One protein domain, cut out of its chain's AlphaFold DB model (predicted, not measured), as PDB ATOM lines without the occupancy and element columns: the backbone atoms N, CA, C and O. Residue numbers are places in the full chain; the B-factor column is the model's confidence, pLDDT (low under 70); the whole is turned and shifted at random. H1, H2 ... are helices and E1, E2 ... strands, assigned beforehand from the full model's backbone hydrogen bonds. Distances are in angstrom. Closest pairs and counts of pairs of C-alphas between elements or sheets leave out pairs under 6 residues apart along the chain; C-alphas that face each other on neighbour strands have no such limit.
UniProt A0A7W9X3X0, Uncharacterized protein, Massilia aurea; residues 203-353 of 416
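What this domain is: This is residues 203 to 353 of the 416 residues of an uncharacterized protein of Massilia aurea (UniProt A0A7W9X3X0). A strongly twisted sheet of four parallel strands forms the core, with the long helix H5 over E3 and E4 on one face and H3 over the same two strands on the other. H1 packs beside the E2 edge and on H5, short H4 lies at the end of H5 after E4, and the long loop of residues 212 to 237 reaches out past H1 and H5. The printed part has 151 residues, with five named helices and four named strands in the order E1 H1 E2 H2 H3 E3 E4 H4 H5; the sheet's order is E2 E1 E3 E4. The class is mixed, helices and strands, with under half of the residues in named elements. The whole is compact, with a radius of gyration of the C-alphas of 14.9 A and spans of 43 by 33 by 25 A.

Where its parts are: E1, residues 203 to 211, runs 26.4 A from C-alpha 203 at (126.279, 95.997, 118.077). The other strands are E2, residues 247 to 251, E3, residues 292 to 298 and 19.6 A long, and E4, residues 321 to 325. H5, residues 334 to 351, is 26.4 A long and ends with C-alpha 351 at (116.314, 92.997, 108.774). H3, residues 271 to 281, is 15.2 A long; H1 is residues 238 to 244, H2 260 to 263 and H4 326 to 329.

How they stand to each other: In the sheet, E1 and E3 are parallel at 22 degrees, with N 207 and O 293 2.9 A apart. E2 and E1 are parallel at 44 degrees, with N 250 and O 204 at 2.8 A; E3 and E4 are parallel, with N 296 and O 322 at 2.9 A. H5 is over E3 and E4 at a height over the sheet of 10.0 A, along the strands; its closest C-alphas to E4 are Glu 347 and Cys 322, 6.0 A. On the opposite face, H3 is over E3 and E4 at 9.3 A, only just across the strands, at 63 degrees to E3 on the local plane. These make three layers, helices on both faces of a sheet: H1 and H5 on one, H3 on the other. H1 is on the sheet at a height of 6.1 A, over none of the strands, but only just: 2 of its 7 C-alphas fall on E2. E1, H1, E2 form a strand-helix-strand unit, two parallel neighbour strands with a helix between, its crossover right-handed; E2, H2 H3, E3 form a split one, with E1 between the strands, also right-handed. H1 touches residues 341 to 345 of H5, about perpendicular at 76 degrees, closest at C-alphas Val 238 and Val 345, 6.0 A. H2 only grazes the sheet and touches H3, closest at C-alphas Ala 263 and Glu 273, 6.1 A. H4 is not on the sheet; it and H5 only just touch, with 3 pairs of C-alphas within 8 A, closest at Ile 329 and Gln 340, 5.9 A. In H1 and H3 every O i to N i+4 pair is within hydrogen-bond range, in H5 13 of 14; H2 and H4 are too short for one.

The domain as a whole: The farthest C-alphas, of Ser 232 and Ala 265, are 46.6 A apart. The printed part has no cut. The links E1 to H1 and E3 to E4 are long, with 26 and 22 residues. The mean pLDDT of the printed part is 91.3; residues 253 to 255 are under 70.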
ATOM      1  N   THR A 203     125.828  97.384 118.160       92.06
ATOM      2  CA  THR A 203     126.279  95.997 118.077       92.06
ATOM      3  C   THR A 203     125.088  95.110 117.737       92.06
ATOM      4  O   THR A 203     124.009  95.299 118.301       92.06
ATOM      5  N   VAL A 204     125.284  94.170 116.821       93.12
ATOM      6  CA  VAL A 204     124.291  93.178 116.408       93.12
ATOM      7  C   VAL A 204     124.915  91.798 116.555       93.12
ATOM      8  O   VAL A 204     126.038  91.582 116.105       93.12
ATOM      9  N   ARG A 205     124.200  90.868 117.185       94.56
ATOM     10  CA  ARG A 205     124.585  89.454 117.203       94.56
ATOM     11  C   ARG A 205     124.057  88.790 115.940       94.56
ATOM     12  O   ARG A 205     122.888  88.977 115.616       94.56
ATOM     13  N   ILE A 206     124.912  88.074 115.226       94.25
ATOM     14  CA  ILE A 206     124.539  87.373 114.000       94.25
ATOM     15  C   ILE A 206     124.848  85.896 114.134       94.25
ATOM     16  O   ILE A 206     125.929  85.529 114.578       94.25
ATOM     17  N   GLU A 207     123.901  85.082 113.710       95.12
ATOM     18  CA  GLU A 207     124.061  83.649 113.549       95.12
ATOM     19  C   GLU A 207     123.910  83.301 112.068       95.12
ATOM     20  O   GLU A 207     123.067  83.887 111.380       95.12
ATOM     21  N   THR A 208     124.772  82.431 111.545       94.62
ATOM     22  CA  THR A 208     124.751  82.052 110.129       94.62
ATOM     23  C   THR A 208     124.824  80.543 109.997       94.62
ATOM     24  O   THR A 208     125.892  79.951 110.129       94.62
ATOM     25  N   ASP A 209     123.679  79.951 109.684       95.38
ATOM     26  CA  ASP A 209     123.542  78.520 109.450       95.38
ATOM     27  C   ASP A 209     123.553  78.213 107.955       95.38
ATOM     28  O   ASP A 209     123.291  79.072 107.107       95.38
ATOM     29  N   SER A 210     123.833  76.959 107.622       95.75
ATOM     30  CA  SER A 210     123.744  76.459 106.251       95.75
ATOM     31  C   SER A 210     122.920  75.186 106.189       95.75
ATOM     32  O   SER A 210     122.884  74.427 107.149       95.75
ATOM     33  N   VAL A 211     122.259  74.941 105.064       97.12
ATOM     34  CA  VAL A 211     121.525  73.696 104.831       97.12
ATOM     35  C   VAL A 211     122.462  72.666 104.196       97.12
ATOM     36  O   VAL A 211     123.309  72.996 103.367       97.12
ATOM     37  N   SER A 212     122.324  71.409 104.599       95.88
ATOM     38  CA  SER A 212     123.158  70.275 104.172       95.88
ATOM     39  C   SER A 212     123.188  70.021 102.659       95.88
ATOM     40  O   SER A 212     124.148  69.431 102.167       95.88
ATOM     41  N   ASP A 213     122.174  70.470 101.913       95.44
ATOM     42  CA  ASP A 213     122.068  70.298 100.461       95.44
ATOM     43  C   ASP A 213     122.715  71.436  99.652       95.44
ATOM     44  O   ASP A 213     122.733  71.389  98.416       95.44
ATOM     45  N   VAL A 214     123.264  72.452 100.326       96.38
ATOM     46  CA  VAL A 214     123.953  73.563  99.674       96.38
ATOM     47  C   VAL A 214     125.187  73.039  98.932       96.38
ATOM     48  O   VAL A 214     126.169  72.588  99.519       96.38
ATOM     49  N   LYS A 215     125.162  73.142  97.600       93.88
ATOM     50  CA  LYS A 215     126.167  72.537  96.703       93.88
ATOM     51  C   LYS A 215     127.483  73.307  96.604       93.88
ATOM     52  O   LYS A 215     128.442  72.812  96.019       93.88
ATOM     53  N   THR A 216     127.524  74.540  97.098       94.44
ATOM     54  CA  THR A 216     128.700  75.420  97.014       94.44
ATOM     55  C   THR A 216     129.063  75.933  98.395       94.44
ATOM     56  O   THR A 216     128.189  76.136  99.226       94.44
ATOM     57  N   THR A 217     130.346  76.163  98.657       92.94
ATOM     58  CA  THR A 217     130.782  76.646  99.971       92.94
ATOM     59  C   THR A 217     130.057  77.948 100.344       92.94
ATOM     60  O   THR A 217     130.048  78.877  99.531       92.94
ATOM     61  N   PRO A 218     129.461  78.043 101.551       94.38
ATOM     62  CA  PRO A 218     128.900  79.291 102.055       94.38
ATOM     63  C   PRO A 218     129.899  80.446 101.971       94.38
ATOM     64  O   PRO A 218     131.105  80.268 102.174       94.38
ATOM     65  N   PHE A 219     129.395  81.644 101.676       94.62
ATOM     66  CA  PHE A 219     130.239  82.816 101.482       94.62
ATOM     67  C   PHE A 219     131.076  83.130 102.730       94.62
ATOM     68  O   PHE A 219     130.542  83.358 103.815       94.62
ATOM     69  N   SER A 220     132.396  83.206 102.560       93.31
ATOM     70  CA  SER A 220     133.328  83.535 103.642       93.31
ATOM     71  C   SER A 220     133.847  84.967 103.538       93.31
ATOM     72  O   SER A 220     133.769  85.738 104.495       93.31
ATOM     73  N   SER A 221     134.394  85.341 102.380       95.19
ATOM     74  CA  SER A 221     134.958  86.663 102.119       95.19
ATOM     75  C   SER A 221     135.176  86.903 100.625       95.19
ATOM     76  O   SER A 221     135.175  85.980  99.816       95.19
ATOM     77  N   TYR A 222     135.392  88.165 100.261       94.38
ATOM     78  CA  TYR A 222     135.665  88.606  98.900       94.38
ATOM     79  C   TYR A 222     136.785  89.650  98.884       94.38
ATOM     80  O   TYR A 222     136.720  90.655  99.596       94.38
ATOM     81  N   ASN A 223     137.796  89.453  98.036       95.38
ATOM     82  CA  ASN A 223     138.800  90.477  97.766       95.38
ATOM     83  C   ASN A 223     138.257  91.484  96.742       95.38
ATOM     84  O   ASN A 223     138.132  91.182  95.556       95.38
ATOM     85  N   THR A 224     137.999  92.710  97.192       90.88
ATOM     86  CA  THR A 224     137.478  93.806  96.359       90.88
ATOM     87  C   THR A 224     138.432  94.269  95.258       90.88
ATOM     88  O   THR A 224     137.995  95.011  94.387       90.88
ATOM     89  N   GLY A 225     139.701  93.850  95.264       93.06
ATOM     90  CA  GLY A 225     140.639  94.072  94.159       93.06
ATOM     91  C   GLY A 225     140.494  93.088  92.995       93.06
ATOM     92  O   GLY A 225     141.053  93.342  91.938       93.06
ATOM     93  N   SER A 226     139.744  91.992  93.168       93.12
ATOM     94  CA  SER A 226     139.577  90.954  92.131       93.12
ATOM     95  C   SER A 226     138.757  91.435  90.936       93.12
ATOM     96  O   SER A 226     138.859  90.883  89.851       93.12
ATOM     97  N   LEU A 227     137.936  92.462  91.150       91.38
ATOM     98  CA  LEU A 227     137.211  93.175  90.111       91.38
ATOM     99  C   LEU A 227     137.366  94.670  90.355       91.38
ATOM    100  O   LEU A 227     137.592  95.085  91.497       91.38
ATOM    101  N   PRO A 228     137.172  95.507  89.330       89.06
ATOM    102  CA  PRO A 228     137.172  96.944  89.525       89.06
ATOM    103  C   PRO A 228     136.167  97.337  90.635       89.06
ATOM    104  O   PRO A 228     134.966  97.074  90.528       89.06
ATOM    105  N   SER A 229     136.641  97.975  91.723       73.62
ATOM    106  CA  SER A 229     135.791  98.399  92.864       73.62
ATOM    107  C   SER A 229     135.823  99.895  93.250       73.62
ATOM    108  O   SER A 229     135.019 100.336  94.075       73.62
ATOM    109  N   GLY A 230     136.679 100.721  92.627       73.50
ATOM    110  CA  GLY A 230     136.671 102.189  92.777       73.50
ATOM    111  C   GLY A 230     137.203 102.696  94.126       73.50
ATOM    112  O   GLY A 230     137.074 103.880  94.444       73.50
ATOM    113  N   GLY A 231     137.781 101.804  94.929       79.69
ATOM    114  CA  GLY A 231     138.472 102.091  96.182       79.69
ATOM    115  C   GLY A 231     139.711 101.211  96.331       79.69
ATOM    116  O   GLY A 231     140.022 100.408  95.456       79.69
ATOM    117  N   SER A 232     140.422 101.363  97.447       86.31
ATOM    118  CA  SER A 232     141.562 100.506  97.770       86.31
ATOM    119  C   SER A 232     141.119  99.048  97.911       86.31
ATOM    120  O   SER A 232     140.165  98.755  98.647       86.31
ATOM    121  N   ALA A 233     141.838  98.158  97.223       91.19
ATOM    122  CA  ALA A 233     141.647  96.720  97.320       91.19
ATOM    123  C   ALA A 233     141.794  96.262  98.775       91.19
ATOM    124  O   ALA A 233     142.703  96.681  99.491       91.19
ATOM    125  N   ARG A 234     140.855  95.429  99.208       91.81
ATOM    126  CA  ARG A 234     140.811  94.826 100.540       91.81
ATOM    127  C   ARG A 234     139.861  93.638 100.553       91.81
ATOM    128  O   ARG A 234     138.922  93.588  99.752       91.81
ATOM    129  N   THR A 235     140.065  92.738 101.500       95.19
ATOM    130  CA  THR A 235     139.165  91.612 101.747       95.19
ATOM    131  C   THR A 235     138.012  92.048 102.642       95.19
ATOM    132  O   THR A 235     138.235  92.639 103.697       95.19
ATOM    133  N   VAL A 236     136.784  91.768 102.212       93.25
ATOM    134  CA  VAL A 236     135.546  92.109 102.920       93.25
ATOM    135  C   VAL A 236     134.684  90.856 103.056       93.25
ATOM    136  O   VAL A 236     134.568  90.060 102.132       93.25
ATOM    137  N   ASN A 237     134.055  90.697 104.210       94.06
ATOM    138  CA  ASN A 237     133.018  89.711 104.506       94.06
ATOM    139  C   ASN A 237     131.783  90.424 105.083       94.06
ATOM    140  O   ASN A 237     131.797  91.646 105.241       94.06
ATOM    141  N   VAL A 238     130.725  89.686 105.428       92.19
ATOM    142  CA  VAL A 238     129.490  90.280 105.977       92.19
ATOM    143  C   VAL A 238     129.782  91.134 107.218       92.19
ATOM    144  O   VAL A 238     129.374  92.294 107.288       92.19
ATOM    145  N   VAL A 239     130.564  90.606 108.164       92.94
ATOM    146  CA  VAL A 239     130.919  91.292 109.417       92.94
ATOM    147  C   VAL A 239     131.664  92.605 109.159       92.94
ATOM    148  O   VAL A 239     131.273  93.655 109.667       92.94
ATOM    149  N   SER A 240     132.717  92.573 108.343       91.69
ATOM    150  CA  SER A 240     133.529  93.756 108.026       91.69
ATOM    151  C   SER A 240     132.792  94.760 107.136       91.69
ATOM    152  O   SER A 240     132.980  95.959 107.325       91.69
ATOM    153  N   ALA A 241     131.889  94.323 106.250       90.88
ATOM    154  CA  ALA A 241     131.050  95.224 105.454       90.88
ATOM    155  C   ALA A 241     130.160  96.110 106.344       90.88
ATOM    156  O   ALA A 241     130.088  97.328 106.152       90.88
ATOM    157  N   PHE A 242     129.518  95.519 107.356       90.75
ATOM    158  CA  PHE A 242     128.758  96.268 108.361       90.75
ATOM    159  C   PHE A 242     129.671  97.053 109.316       90.75
ATOM    160  O   PHE A 242     129.355  98.197 109.655       90.75
ATOM    161  N   GLY A 243     130.838  96.504 109.671       89.12
ATOM    162  CA  GLY A 243     131.856  97.177 110.485       89.12
ATOM    163  C   GLY A 243     132.338  98.493 109.868       89.12
ATOM    164  O   GLY A 243     132.384  99.522 110.545       89.12
ATOM    165  N   GLU A 244     132.590  98.513 108.557       85.81
ATOM    166  CA  GLU A 244     132.937  99.730 107.809       85.81
ATOM    167  C   GLU A 244     131.806 100.772 107.801       85.81
ATOM    168  O   GLU A 244     132.058 101.982 107.765       85.81
ATOM    169  N   ALA A 245     130.551 100.324 107.884       82.50
ATOM    170  CA  ALA A 245     129.392 101.195 108.061       82.50
ATOM    171  C   ALA A 245     129.185 101.643 109.522       82.50
ATOM    172  O   ALA A 245     128.350 102.514 109.777       82.50
ATOM    173  N   GLY A 246     129.971 101.118 110.466       87.06
ATOM    174  CA  GLY A 246     129.910 101.438 111.889       87.06
ATOM    175  C   GLY A 246     128.946 100.563 112.689       87.06
ATOM    176  O   GLY A 246     128.564 100.961 113.786       87.06
ATOM    177  N   ILE A 247     128.550  99.396 112.179       90.06
ATOM    178  CA  ILE A 247     127.753  98.401 112.908       90.06
ATOM    179  C   ILE A 247     128.658  97.228 113.286       90.06
ATOM    180  O   ILE A 247     129.270  96.604 112.427       90.06
ATOM    181  N   GLY A 248     128.764  96.948 114.581       92.62
ATOM    182  CA  GLY A 248     129.588  95.867 115.107       92.62
ATOM    183  C   GLY A 248     128.822  94.560 115.046       92.62
ATOM    184  O   GLY A 248     127.983  94.310 115.907       92.62
ATOM    185  N   MET A 249     129.091  93.744 114.034       93.00
ATOM    186  CA  MET A 249     128.503  92.411 113.935       93.00
ATOM    187  C   MET A 249     129.327  91.437 114.778       93.00
ATOM    188  O   MET A 249     130.547  91.371 114.631       93.00
ATOM    189  N   VAL A 250     128.667  90.696 115.662       94.94
ATOM    190  CA  VAL A 250     129.286  89.696 116.537       94.94
ATOM    191  C   VAL A 250     128.712  88.332 116.166       94.94
ATOM    192  O   VAL A 250     127.556  88.070 116.511       94.94
ATOM    193  N   PRO A 251     129.475  87.488 115.450       91.94
ATOM    194  CA  PRO A 251     129.073  86.116 115.180       91.94
ATOM    195  C   PRO A 251     128.822  85.348 116.481       91.94
ATOM    196  O   PRO A 251     129.588  85.486 117.440       91.94
ATOM    197  N   THR A 252     127.757  84.558 116.523       88.44
ATOM    198  CA  THR A 252     127.512  83.575 117.580       88.44
ATOM    199  C   THR A 252     128.124  82.225 117.216       88.44
ATOM    200  O   THR A 252     128.646  82.034 116.122       88.44
ATOM    201  N   ALA A 253     128.112  81.283 118.162       68.81
ATOM    202  CA  ALA A 253     128.656  79.943 117.950       68.81
ATOM    203  C   ALA A 253     127.763  79.035 117.076       68.81
ATOM    204  O   ALA A 253     128.186  77.930 116.749       68.81
ATOM    205  N   GLY A 254     126.549  79.467 116.714       62.62
ATOM    206  CA  GLY A 254     125.588  78.672 115.947       62.62
ATOM    207  C   GLY A 254     125.883  78.665 114.450       62.62
ATOM    208  O   GLY A 254     125.104  79.202 113.688       62.62
ATOM    209  N   ASN A 255     127.016  78.108 114.024       67.25
ATOM    210  CA  ASN A 255     127.264  77.828 112.603       67.25
ATOM    211  C   ASN A 255     126.922  76.361 112.324       67.25
ATOM    212  O   ASN A 255     127.807  75.532 112.094       67.25
ATOM    213  N   ASN A 256     125.644  76.024 112.431       83.38
ATOM    214  CA  ASN A 256     125.147  74.672 112.263       83.38
ATOM    215  C   ASN A 256     124.918  74.347 110.784       83.38
ATOM    216  O   ASN A 256     124.648  75.207 109.937       83.38
ATOM    217  N   VAL A 257     125.004  73.051 110.489       94.06
ATOM    218  CA  VAL A 257     124.492  72.487 109.244       94.06
ATOM    219  C   VAL A 257     123.116  71.902 109.545       94.06
ATOM    220  O   VAL A 257     123.002  70.955 110.321       94.06
ATOM    221  N   ILE A 258     122.078  72.494 108.966       94.94
ATOM    222  CA  ILE A 258     120.682  72.077 109.098       94.94
ATOM    223  C   ILE A 258     120.388  71.010 108.044       94.94
ATOM    224  O   ILE A 258     120.731  71.158 106.869       94.94
ATOM    225  N   ASP A 259     119.757  69.916 108.456       94.94
ATOM    226  CA  ASP A 259     119.352  68.862 107.530       94.94
ATOM    227  C   ASP A 259     118.289  69.383 106.545       94.94
ATOM    228  O   ASP A 259     117.381  70.123 106.925       94.94
ATOM    229  N   VAL A 260     118.395  69.006 105.268       95.25
ATOM    230  CA  VAL A 260     117.476  69.473 104.215       95.25
ATOM    231  C   VAL A 260     116.030  69.029 104.452       95.25
ATOM    232  O   VAL A 260     115.109  69.669 103.955       95.25
ATOM    233  N   SER A 261     115.797  68.003 105.275       92.94
ATOM    234  CA  SER A 261     114.450  67.610 105.708       92.94
ATOM    235  C   SER A 261     113.668  68.733 106.404       92.94
ATOM    236  O   SER A 261     112.437  68.697 106.405       92.94
ATOM    237  N   ALA A 262     114.343  69.763 106.932       92.12
ATOM    238  CA  ALA A 262     113.696  70.965 107.462       92.12
ATOM    239  C   ALA A 262     112.982  71.808 106.381       92.12
ATOM    240  O   ALA A 262     112.106  72.599 106.719       92.12
ATOM    241  N   ALA A 263     113.325  71.624 105.101       90.19
ATOM    242  CA  ALA A 263     112.697  72.270 103.945       90.19
ATOM    243  C   ALA A 263     111.467  71.509 103.411       90.19
ATOM    244  O   ALA A 263     111.023  71.765 102.300       90.19
ATOM    245  N   GLY A 264     110.965  70.506 104.139       88.88
ATOM    246  CA  GLY A 264     109.835  69.703 103.678       88.88
ATOM    247  C   GLY A 264     110.181  68.726 102.544       88.88
ATOM    248  O   GLY A 264     111.340  68.434 102.246       88.88
ATOM    249  N   ALA A 265     109.147  68.140 101.934       88.00
ATOM    250  CA  ALA A 265     109.291  66.996 101.024       88.00
ATOM    251  C   ALA A 265     109.853  67.349  99.633       88.00
ATOM    252  O   ALA A 265     110.400  66.486  98.949       88.00
ATOM    253  N   ASN A 266     109.699  68.598  99.198       90.06
ATOM    254  CA  ASN A 266     110.181  69.126  97.918       90.06
ATOM    255  C   ASN A 266     111.645  69.590  97.962       90.06
ATOM    256  O   ASN A 266     112.188  69.913  96.905       90.06
ATOM    257  N   ALA A 267     112.282  69.603  99.142       90.31
ATOM    258  CA  ALA A 267     113.652  70.083  99.345       90.31
ATOM    259  C   ALA A 267     113.882  71.522  98.830       90.31
ATOM    260  O   ALA A 267     114.987  71.892  98.426       90.31
ATOM    261  N   THR A 268     112.830  72.344  98.831       95.19
ATOM    262  CA  THR A 268     112.887  73.778  98.545       95.19
ATOM    263  C   THR A 268     112.142  74.526  99.630       95.19
ATOM    264  O   THR A 268     111.242  73.992 100.257       95.19
ATOM    265  N   TRP A 269     112.560  75.761  99.881       97.00
ATOM    266  CA  TRP A 269     112.097  76.496 101.048       97.00
ATOM    267  C   TRP A 269     110.928  77.421 100.716       97.00
ATOM    268  O   TRP A 269     111.053  78.282  99.838       97.00
ATOM    269  N   SER A 270     109.849  77.322 101.487       95.38
ATOM    270  CA  SER A 270     108.823  78.357 101.610       95.38
ATOM    271  C   SER A 270     109.156  79.354 102.731       95.38
ATOM    272  O   SER A 270     109.905  79.060 103.666       95.38
ATOM    273  N   ASN A 271     108.531  80.537 102.718       94.00
ATOM    274  CA  ASN A 271     108.669  81.505 103.819       94.00
ATOM    275  C   ASN A 271     108.211  80.949 105.179       94.00
ATOM    276  O   ASN A 271     108.737  81.358 106.215       94.00
ATOM    277  N   ALA A 272     107.221  80.051 105.186       92.69
ATOM    278  CA  ALA A 272     106.706  79.449 106.411       92.69
ATOM    279  C   ALA A 272     107.718  78.465 107.012       92.69
ATOM    280  O   ALA A 272     107.995  78.537 108.209       92.69
ATOM    281  N   GLU A 273     108.325  77.614 106.182       95.75
ATOM    282  CA  GLU A 273     109.378  76.682 106.606       95.75
ATOM    283  C   GLU A 273     110.635  77.424 107.054       95.75
ATOM    284  O   GLU A 273     111.213  77.079 108.082       95.75
ATOM    285  N   LEU A 274     111.018  78.504 106.362       95.81
ATOM    286  CA  LEU A 274     112.125  79.365 106.791       95.81
ATOM    287  C   LEU A 274     111.873  79.968 108.177       95.81
ATOM    288  O   LEU A 274     112.769  79.977 109.023       95.81
ATOM    289  N   HIS A 275     110.653  80.451 108.435       94.19
ATOM    290  CA  HIS A 275     110.295  80.986 109.747       94.19
ATOM    291  C   HIS A 275     110.292  79.898 110.826       94.19
ATOM    292  O   HIS A 275     110.880  80.104 111.885       94.19
ATOM    293  N   ALA A 276     109.695  78.735 110.559       93.50
ATOM    294  CA  ALA A 276     109.686  77.612 111.495       93.50
ATOM    295  C   ALA A 276     111.111  77.122 111.815       93.50
ATOM    296  O   ALA A 276     111.457  76.922 112.978       93.50
ATOM    297  N   SER A 277     111.969  77.020 110.796       94.56
ATOM    298  CA  SER A 277     113.375  76.644 110.954       94.56
ATOM    299  C   SER A 277     114.139  77.663 111.800       94.56
ATOM    300  O   SER A 277     114.852  77.274 112.723       94.56
ATOM    301  N   MET A 278     113.920  78.964 111.586       93.88
ATOM    302  CA  MET A 278     114.492  80.002 112.448       93.88
ATOM    303  C   MET A 278     114.071  79.814 113.909       93.88
ATOM    304  O   MET A 278     114.924  79.850 114.788       93.88
ATOM    305  N   GLN A 279     112.782  79.593 114.187       93.25
ATOM    306  CA  GLN A 279     112.297  79.390 115.559       93.25
ATOM    307  C   GLN A 279     112.953  78.180 116.241       93.25
ATOM    308  O   GLN A 279     113.172  78.198 117.452       93.25
ATOM    309  N   GLN A 280     113.260  77.137 115.469       93.38
ATOM    310  CA  GLN A 280     113.849  75.899 115.970       93.38
ATOM    311  C   GLN A 280     115.370  75.978 116.151       93.38
ATOM    312  O   GLN A 280     115.898  75.410 117.107       93.38
ATOM    313  N   HIS A 281     116.079  76.632 115.229       93.06
ATOM    314  CA  HIS A 281     117.538  76.536 115.135       93.06
ATOM    315  C   HIS A 281     118.278  77.788 115.593       93.06
ATOM    316  O   HIS A 281     119.398  77.664 116.083       93.06
ATOM    317  N   PHE A 282     117.666  78.971 115.493       93.31
ATOM    318  CA  PHE A 282     118.345  80.203 115.868       93.31
ATOM    319  C   PHE A 282     118.517  80.281 117.391       93.31
ATOM    320  O   PHE A 282     117.564  80.493 118.142       93.31
ATOM    321  N   SER A 283     119.759  80.175 117.865       92.75
ATOM    322  CA  SER A 283     120.072  80.060 119.297       92.75
ATOM    323  C   SER A 283     119.669  81.282 120.132       92.75
ATOM    324  O   SER A 283     119.493  81.193 121.349       92.75
ATOM    325  N   LEU A 284     119.525  82.440 119.482       91.50
ATOM    326  CA  LEU A 284     119.094  83.695 120.096       91.50
ATOM    327  C   LEU A 284     117.660  84.071 119.724       91.50
ATOM    328  O   LEU A 284     117.263  85.224 119.930       91.50
ATOM    329  N   TRP A 285     116.895  83.141 119.154       91.94
ATOM    330  CA  TRP A 285     115.520  83.407 118.784       91.94
ATOM    331  C   TRP A 285     114.692  83.843 119.994       91.94
ATOM    332  O   TRP A 285     114.832  83.348 121.113       91.94
ATOM    333  N   GLY A 286     113.812  84.804 119.746       89.62
ATOM    334  CA  GLY A 286     112.814  85.235 120.704       89.62
ATOM    335  C   GLY A 286     111.938  86.319 120.101       89.62
ATOM    336  O   GLY A 286     112.444  87.245 119.461       89.62
ATOM    337  N   ASP A 287     110.631  86.234 120.347       89.25
ATOM    338  CA  ASP A 287     109.639  87.217 119.892       89.25
ATOM    339  C   ASP A 287     109.699  88.521 120.717       89.25
ATOM    340  O   ASP A 287     108.810  88.894 121.493       89.25
ATOM    341  N   LEU A 288     110.839  89.201 120.620       85.50
ATOM    342  CA  LEU A 288     111.216  90.383 121.381       85.50
ATOM    343  C   LEU A 288     111.994  91.346 120.479       85.50
ATOM    344  O   LEU A 288     112.654  90.954 119.521       85.50
ATOM    345  N   GLN A 289     111.959  92.636 120.813       79.12
ATOM    346  CA  GLN A 289     112.771  93.626 120.114       79.12
ATOM    347  C   GLN A 289     114.240  93.464 120.522       79.12
ATOM    348  O   GLN A 289     114.648  93.901 121.599       79.12
ATOM    349  N   GLN A 290     115.041  92.858 119.650       85.94
ATOM    350  CA  GLN A 290     116.457  92.603 119.893       85.94
ATOM    351  C   GLN A 290     117.317  92.875 118.659       85.94
ATOM    352  O   GLN A 290     116.848  92.881 117.527       85.94
ATOM    353  N   TRP A 291     118.607  93.099 118.900       89.56
ATOM    354  CA  TRP A 291     119.627  93.241 117.860       89.56
ATOM    355  C   TRP A 291     120.341  91.906 117.651       89.56
ATOM    356  O   TRP A 291     121.561  91.810 117.798       89.56
ATOM    357  N   CYS A 292     119.552  90.873 117.371       92.69
ATOM    358  CA  CYS A 292     120.002  89.523 117.067       92.69
ATOM    359  C   CYS A 292     119.358  89.124 115.740       92.69
ATOM    360  O   CYS A 292     118.154  89.314 115.575       92.69
ATOM    361  N   VAL A 293     120.156  88.633 114.800       94.44
ATOM    362  CA  VAL A 293     119.706  88.263 113.456       94.44
ATOM    363  C   VAL A 293     120.237  86.889 113.075       94.44
ATOM    364  O   VAL A 293     121.337  86.511 113.480       94.44
ATOM    365  N   TRP A 294     119.458  86.175 112.278       95.44
ATOM    366  CA  TRP A 294     119.759  84.859 111.746       95.44
ATOM    367  C   TRP A 294     119.780  84.923 110.220       95.44
ATOM    368  O   TRP A 294     118.890  85.502 109.588       95.44
ATOM    369  N   GLN A 295     120.834  84.368 109.634       95.81
ATOM    370  CA  GLN A 295     121.018  84.284 108.194       95.81
ATOM    371  C   GLN A 295     121.157  82.820 107.794       95.81
ATOM    372  O   GLN A 295     122.147  82.182 108.138       95.81
ATOM    373  N   LEU A 296     120.188  82.304 107.043       97.12
ATOM    374  CA  LEU A 296     120.240  80.943 106.524       97.12
ATOM    375  C   LEU A 296     120.828  80.920 105.113       97.12
ATOM    376  O   LEU A 296     120.367  81.629 104.216       97.12
ATOM    377  N   VAL A 297     121.810  80.056 104.900       97.44
ATOM    378  CA  VAL A 297     122.332  79.717 103.577       97.44
ATOM    379  C   VAL A 297     121.632  78.452 103.100       97.44
ATOM    380  O   VAL A 297     121.874  77.376 103.636       97.44
ATOM    381  N   ALA A 298     120.763  78.574 102.102       97.31
ATOM    382  CA  ALA A 298     119.971  77.469 101.569       97.31
ATOM    383  C   ALA A 298     120.244  77.262 100.075       97.31
ATOM    384  O   ALA A 298     120.806  78.127  99.397       97.31
ATOM    385  N   GLN A 299     119.856  76.108  99.533       97.06
ATOM    386  CA  GLN A 299     120.063  75.837  98.115       97.06
ATOM    387  C   GLN A 299     119.064  76.614  97.246       97.06
ATOM    388  O   GLN A 299     119.491  77.328  96.337       97.06
ATOM    389  N   GLN A 300     117.756  76.521  97.515       96.56
ATOM    390  CA  GLN A 300     116.722  77.102  96.651       96.56
ATOM    391  C   GLN A 300     115.398  77.375  97.387       96.56
ATOM    392  O   GLN A 300     115.003  76.629  98.277       96.56
ATOM    393  N   HIS A 301     114.692  78.430  96.971       97.12
ATOM    394  CA  HIS A 301     113.323  78.744  97.397       97.12
ATOM    395  C   HIS A 301     112.292  78.197  96.400       97.12
ATOM    396  O   HIS A 301     112.586  78.066  95.210       97.12
ATOM    397  N   ASP A 302     111.045  78.032  96.832       95.88
ATOM    398  CA  ASP A 302     109.897  77.666  95.980       95.88
ATOM    399  C   ASP A 302     109.650  78.620  94.796       95.88
ATOM    400  O   ASP A 302     108.981  78.264  93.831       95.88
ATOM    401  N   LEU A 303     110.215  79.835  94.838       92.94
ATOM    402  CA  LEU A 303     110.098  80.825  93.761       92.94
ATOM    403  C   LEU A 303     111.138  80.601  92.651       92.94
ATOM    404  O   LEU A 303     111.216  81.377  91.699       92.94
ATOM    405  N   GLY A 304     111.942  79.542  92.761       92.31
ATOM    406  CA  GLY A 304     112.935  79.152  91.774       92.31
ATOM    407  C   GLY A 304     114.286  79.842  91.949       92.31
ATOM    408  O   GLY A 304     114.547  80.578  92.901       92.31
ATOM    409  N   THR A 305     115.178  79.583  90.996       90.50
ATOM    410  CA  THR A 305     116.595  79.982  91.040       90.50
ATOM    411  C   THR A 305     116.842  81.470  90.774       90.50
ATOM    412  O   THR A 305     117.938  81.966  91.030       90.50
ATOM    413  N   GLY A 306     115.830  82.194  90.280       89.56
ATOM    414  CA  GLY A 306     115.890  83.644  90.071       89.56
ATOM    415  C   GLY A 306     115.830  84.457  91.370       89.56
ATOM    416  O   GLY A 306     116.190  85.635  91.372       89.56
ATOM    417  N   LEU A 307     115.407  83.842  92.482       92.50
ATOM    418  CA  LEU A 307     115.427  84.466  93.801       92.50
ATOM    419  C   LEU A 307     116.769  84.197  94.485       92.50
ATOM    420  O   LEU A 307     117.072  83.070  94.860       92.50
ATOM    421  N   TYR A 308     117.565  85.246  94.687       96.00
ATOM    422  CA  TYR A 308     118.886  85.120  95.317       96.00
ATOM    423  C   TYR A 308     118.846  85.198  96.841       96.00
ATOM    424  O   TYR A 308     119.744  84.688  97.506       96.00
ATOM    425  N   GLY A 309     117.813  85.815  97.406       95.69
ATOM    426  CA  GLY A 309     117.645  85.927  98.843       95.69
ATOM    427  C   GLY A 309     116.332  86.598  99.221       95.69
ATOM    428  O   GLY A 309     115.634  87.152  98.368       95.69
ATOM    429  N   ILE A 310     115.971  86.483 100.498       94.62
ATOM    430  CA  ILE A 310     114.734  87.038 101.044       94.62
ATOM    431  C   ILE A 310     114.851  87.304 102.548       94.62
ATOM    432  O   ILE A 310     115.398  86.503 103.304       94.62
ATOM    433  N   MET A 311     114.255  88.400 103.012       93.56
ATOM    434  CA  MET A 311     113.893  88.572 104.421       93.56
ATOM    435  C   MET A 311     112.486  88.006 104.636       93.56
ATOM    436  O   MET A 311     111.487  88.634 104.266       93.56
ATOM    437  N   PHE A 312     112.432  86.787 105.174       92.94
ATOM    438  CA  PHE A 312     111.199  86.020 105.358       92.94
ATOM    439  C   PHE A 312     110.505  86.324 106.695       92.94
ATOM    440  O   PHE A 312     109.299  86.112 106.819       92.94
ATOM    441  N   ASP A 313     111.236  86.828 107.696       89.12
ATOM    442  CA  ASP A 313     110.706  87.006 109.047       89.12
ATOM    443  C   ASP A 313     109.808  88.248 109.179       89.12
ATOM    444  O   ASP A 313     110.235  89.347 109.554       89.12
ATOM    445  N   GLN A 314     108.536  88.039 108.851       81.31
ATOM    446  CA  GLN A 314     107.472  89.043 108.863       81.31
ATOM    447  C   GLN A 314     106.349  88.702 109.858       81.31
ATOM    448  O   GLN A 314     105.264  89.269 109.765       81.31
ATOM    449  N   GLN A 315     106.599  87.826 110.841       73.75
ATOM    450  CA  GLN A 315     105.655  87.508 111.922       73.75
ATOM    451  C   GLN A 315     106.136  88.056 113.285       73.75
ATOM    452  O   GLN A 315     107.330  88.073 113.563       73.75
ATOM    453  N   GLY A 316     105.218  88.545 114.134       75.19
ATOM    454  CA  GLY A 316     105.528  88.985 115.512       75.19
ATOM    455  C   GLY A 316     106.303  90.311 115.647       75.19
ATOM    456  O   GLY A 316     106.053  91.283 114.927       75.19
ATOM    457  N   LYS A 317     107.242  90.380 116.597       70.69
ATOM    458  CA  LYS A 317     108.258  91.442 116.738       70.69
ATOM    459  C   LYS A 317     109.415  91.139 115.777       70.69
ATOM    460  O   LYS A 317     110.498  90.709 116.160       70.69
ATOM    461  N   GLN A 318     109.079  91.386 114.515       70.88
ATOM    462  CA  GLN A 318     109.708  90.968 113.260       70.88
ATOM    463  C   GLN A 318     111.160  91.394 113.016       70.88
ATOM    464  O   GLN A 318     111.675  92.330 113.636       70.88
ATOM    465  N   ARG A 319     111.706  90.819 111.928       80.94
ATOM    466  CA  ARG A 319     112.924  91.184 111.179       80.94
ATOM    467  C   ARG A 319     114.227  90.605 111.715       80.94
ATOM    468  O   ARG A 319     115.281  91.223 111.575       80.94
ATOM    469  N   GLN A 320     114.167  89.417 112.291       90.06
ATOM    470  CA  GLN A 320     115.336  88.694 112.781       90.06
ATOM    471  C   GLN A 320     115.917  87.755 111.717       90.06
ATOM    472  O   GLN A 320     117.125  87.559 111.705       90.06
ATOM    473  N   GLY A 321     115.100  87.229 110.800       93.69
ATOM    474  CA  GLY A 321     115.507  86.190 109.846       93.69
ATOM    475  C   GLY A 321     115.603  86.638 108.389       93.69
ATOM    476  O   GLY A 321     114.691  87.276 107.853       93.69
ATOM    477  N   CYS A 322     116.688  86.245 107.726       96.06
ATOM    478  CA  CYS A 322     116.825  86.307 106.273       96.06
ATOM    479  C   CYS A 322     117.497  85.044 105.718       96.06
ATOM    480  O   CYS A 322     118.174  84.324 106.448       96.06
ATOM    481  N   ALA A 323     117.305  84.776 104.431       97.31
ATOM    482  CA  ALA A 323     117.892  83.639 103.734       97.31
ATOM    483  C   ALA A 323     118.542  84.065 102.414       97.31
ATOM    484  O   ALA A 323     118.120  85.039 101.786       97.31
ATOM    485  N   VAL A 324     119.557  83.317 101.992       97.62
ATOM    486  CA  VAL A 324     120.251  83.463 100.705       97.62
ATOM    487  C   VAL A 324     120.307  82.115  99.991       97.62
ATOM    488  O   VAL A 324     120.496  81.083 100.635       97.62
ATOM    489  N   PHE A 325     120.140  82.119  98.667       97.94
ATOM    490  CA  PHE A 325     119.937  80.905  97.873       97.94
ATOM    491  C   PHE A 325     121.080  80.654  96.889       97.94
ATOM    492  O   PHE A 325     121.256  81.366  95.895       97.94
ATOM    493  N   HIS A 326     121.851  79.601  97.147       97.38
ATOM    494  CA  HIS A 326     123.070  79.270  96.408       97.38
ATOM    495  C   HIS A 326     122.828  78.673  95.017       97.38
ATOM    496  O   HIS A 326     123.763  78.624  94.220       97.38
ATOM    497  N   ALA A 327     121.596  78.293  94.661       96.06
ATOM    498  CA  ALA A 327     121.268  77.908  93.288       96.06
ATOM    499  C   ALA A 327     121.502  79.045  92.278       96.06
ATOM    500  O   ALA A 327     121.867  78.767  91.139       96.06
ATOM    501  N   GLY A 328     121.312  80.307  92.690       91.56
ATOM    502  CA  GLY A 328     121.481  81.476  91.818       91.56
ATOM    503  C   GLY A 328     122.825  82.199  91.961       91.56
ATOM    504  O   GLY A 328     123.289  82.811  91.002       91.56
ATOM    505  N   ILE A 329     123.455  82.136  93.141       95.12
ATOM    506  CA  ILE A 329     124.661  82.930  93.473       95.12
ATOM    507  C   ILE A 329     125.899  82.083  93.797       95.12
ATOM    508  O   ILE A 329     126.980  82.621  94.050       95.12
ATOM    509  N   GLY A 330     125.748  80.760  93.870       94.06
ATOM    510  CA  GLY A 330     126.833  79.851  94.211       94.06
ATOM    511  C   GLY A 330     127.938  79.864  93.155       94.06
ATOM    512  O   GLY A 330     127.686  79.963  91.955       94.06
ATOM    513  N   GLY A 331     129.185  79.747  93.603       94.19
ATOM    514  CA  GLY A 331     130.348  79.671  92.723       94.19
ATOM    515  C   GLY A 331     131.594  80.293  93.340       94.19
ATOM    516  O   GLY A 331     131.518  80.959  94.369       94.19
ATOM    517  N   ALA A 332     132.736  80.060  92.693       94.75
ATOM    518  CA  ALA A 332     134.052  80.465  93.192       94.75
ATOM    519  C   ALA A 332     134.695  81.622  92.402       94.75
ATOM    520  O   ALA A 332     135.795  82.063  92.737       94.75
ATOM    521  N   THR A 333     134.048  82.108  91.334       95.75
ATOM    522  CA  THR A 333     134.592  83.217  90.534       95.75
ATOM    523  C   THR A 333     134.503  84.539  91.295       95.75
ATOM    524  O   THR A 333     133.717  84.692  92.235       95.75
ATOM    525  N   ALA A 334     135.291  85.532  90.879       94.00
ATOM    526  CA  ALA A 334     135.263  86.855  91.495       94.00
ATOM    527  C   ALA A 334     133.882  87.528  91.364       94.00
ATOM    528  O   ALA A 334     133.421  88.186  92.298       94.00
ATOM    529  N   GLU A 335     133.189  87.323  90.242       94.31
ATOM    530  CA  GLU A 335     131.826  87.802  90.010       94.31
ATOM    531  C   GLU A 335     130.841  87.156  90.980       94.31
ATOM    532  O   GLU A 335     130.023  87.874  91.561       94.31
ATOM    533  N   GLN A 336     130.954  85.840  91.196       94.94
ATOM    534  CA  GLN A 336     130.078  85.112  92.112       94.94
ATOM    535  C   GLN A 336     130.337  85.491  93.567       94.94
ATOM    536  O   GLN A 336     129.394  85.805  94.284       94.94
ATOM    537  N   HIS A 337     131.594  85.602  94.003       95.19
ATOM    538  CA  HIS A 337     131.896  86.095  95.350       95.19
ATOM    539  C   HIS A 337     131.423  87.541  95.571       95.19
ATOM    540  O   HIS A 337     130.958  87.884  96.661       95.19
ATOM    541  N   ARG A 338     131.486  88.401  94.544       94.56
ATOM    542  CA  ARG A 338     130.917  89.757  94.606       94.56
ATOM    543  C   ARG A 338     129.391  89.721  94.731       94.56
ATOM    544  O   ARG A 338     128.841  90.504  95.508       94.56
ATOM    545  N   LEU A 339     128.721  88.848  93.978       94.00
ATOM    546  CA  LEU A 339     127.269  88.664  94.038       94.00
ATOM    547  C   LEU A 339     126.838  88.097  95.395       94.00
ATOM    548  O   LEU A 339     125.922  88.637  96.003       94.00
ATOM    549  N   GLN A 340     127.549  87.100  95.919       95.94
ATOM    550  CA  GLN A 340     127.333  86.552  97.259       95.94
ATOM    551  C   GLN A 340     127.482  87.630  98.334       95.94
ATOM    552  O   GLN A 340     126.550  87.839  99.107       95.94
ATOM    553  N   LEU A 341     128.586  88.392  98.339       94.62
ATOM    554  CA  LEU A 341     128.762  89.499  99.285       94.62
ATOM    555  C   LEU A 341     127.588  90.484  99.214       94.62
ATOM    556  O   LEU A 341     127.071  90.898 100.252       94.62
ATOM    557  N   TYR A 342     127.174  90.864  98.000       93.88
ATOM    558  CA  TYR A 342     126.036  91.757  97.798       93.88
ATOM    559  C   TYR A 342     124.754  91.170  98.393       93.88
ATOM    560  O   TYR A 342     124.118  91.844  99.197       93.88
ATOM    561  N   THR A 343     124.401  89.935  98.043       95.31
ATOM    562  CA  THR A 343     123.146  89.293  98.453       95.31
ATOM    563  C   THR A 343     123.089  89.077  99.963       95.31
ATOM    564  O   THR A 343     122.128  89.503 100.599       95.31
ATOM    565  N   TYR A 344     124.149  88.536 100.571       95.69
ATOM    566  CA  TYR A 344     124.223  88.333 102.024       95.69
ATOM    567  C   TYR A 344     124.015  89.640 102.792       95.69
ATOM    568  O   TYR A 344     123.268  89.698 103.769       95.69
ATOM    569  N   VAL A 345     124.665  90.712 102.345       94.19
ATOM    570  CA  VAL A 345     124.559  92.025 102.980       94.19
ATOM    571  C   VAL A 345     123.209  92.692 102.694       94.19
ATOM    572  O   VAL A 345     122.679  93.394 103.558       94.19
ATOM    573  N   HIS A 346     122.657  92.498 101.495       92.44
ATOM    574  CA  HIS A 346     121.381  93.065 101.066       92.44
ATOM    575  C   HIS A 346     120.226  92.537 101.911       92.44
ATOM    576  O   HIS A 346     119.492  93.335 102.500       92.44
ATOM    577  N   GLU A 347     120.105  91.214 102.012       93.25
ATOM    578  CA  GLU A 347     119.007  90.580 102.743       93.25
ATOM    579  C   GLU A 347     119.099  90.866 104.239       93.25
ATOM    580  O   GLU A 347     118.110  91.246 104.868       93.25
ATOM    581  N   LEU A 348     120.311  90.841 104.792       92.00
ATOM    582  CA  LEU A 348     120.530  91.247 106.174       92.00
ATOM    583  C   LEU A 348     120.205  92.734 106.402       92.00
ATOM    584  O   LEU A 348     119.735  93.138 107.463       92.00
ATOM    585  N   GLY A 349     120.401  93.581 105.390       89.88
ATOM    586  CA  GLY A 349     119.967  94.975 105.420       89.88
ATOM    587  C   GLY A 349     118.449  95.121 105.580       89.88
ATOM    588  O   GLY A 349     117.992  96.015 106.299       89.88
ATOM    589  N   HIS A 350     117.654  94.239 104.967       87.62
ATOM    590  CA  HIS A 350     116.197  94.242 105.128       87.62
ATOM    591  C   HIS A 350     115.764  93.968 106.573       87.62
ATOM    592  O   HIS A 350     114.777  94.570 107.020       87.62
ATOM    593  N   CYS A 351     116.529  93.181 107.335       88.44
ATOM    594  CA  CYS A 351     116.314  92.997 108.774       88.44
ATOM    595  C   CYS A 351     116.386  94.337 109.536       88.44
ATOM    596  O   CYS A 351     115.567  94.633 110.402       88.44
ATOM    597  N   PHE A 352     117.275  95.246 109.130       85.50
ATOM    598  CA  PHE A 352     117.419  96.576 109.745       85.50
ATOM    599  C   PHE A 352     116.518  97.652 109.123       85.50
ATOM    600  O   PHE A 352     116.780  98.850 109.266       85.50
ATOM    601  N   ASN A 353     115.463  97.237 108.416       79.25
ATOM    602  CA  ASN A 353     114.544  98.117 107.694       79.25
ATOM    603  C   ASN A 353     115.252  99.020 106.662       79.25
ATOM    604  O   ASN A 353     114.814 100.135 106.363       79.25
TER     605      ASN A 353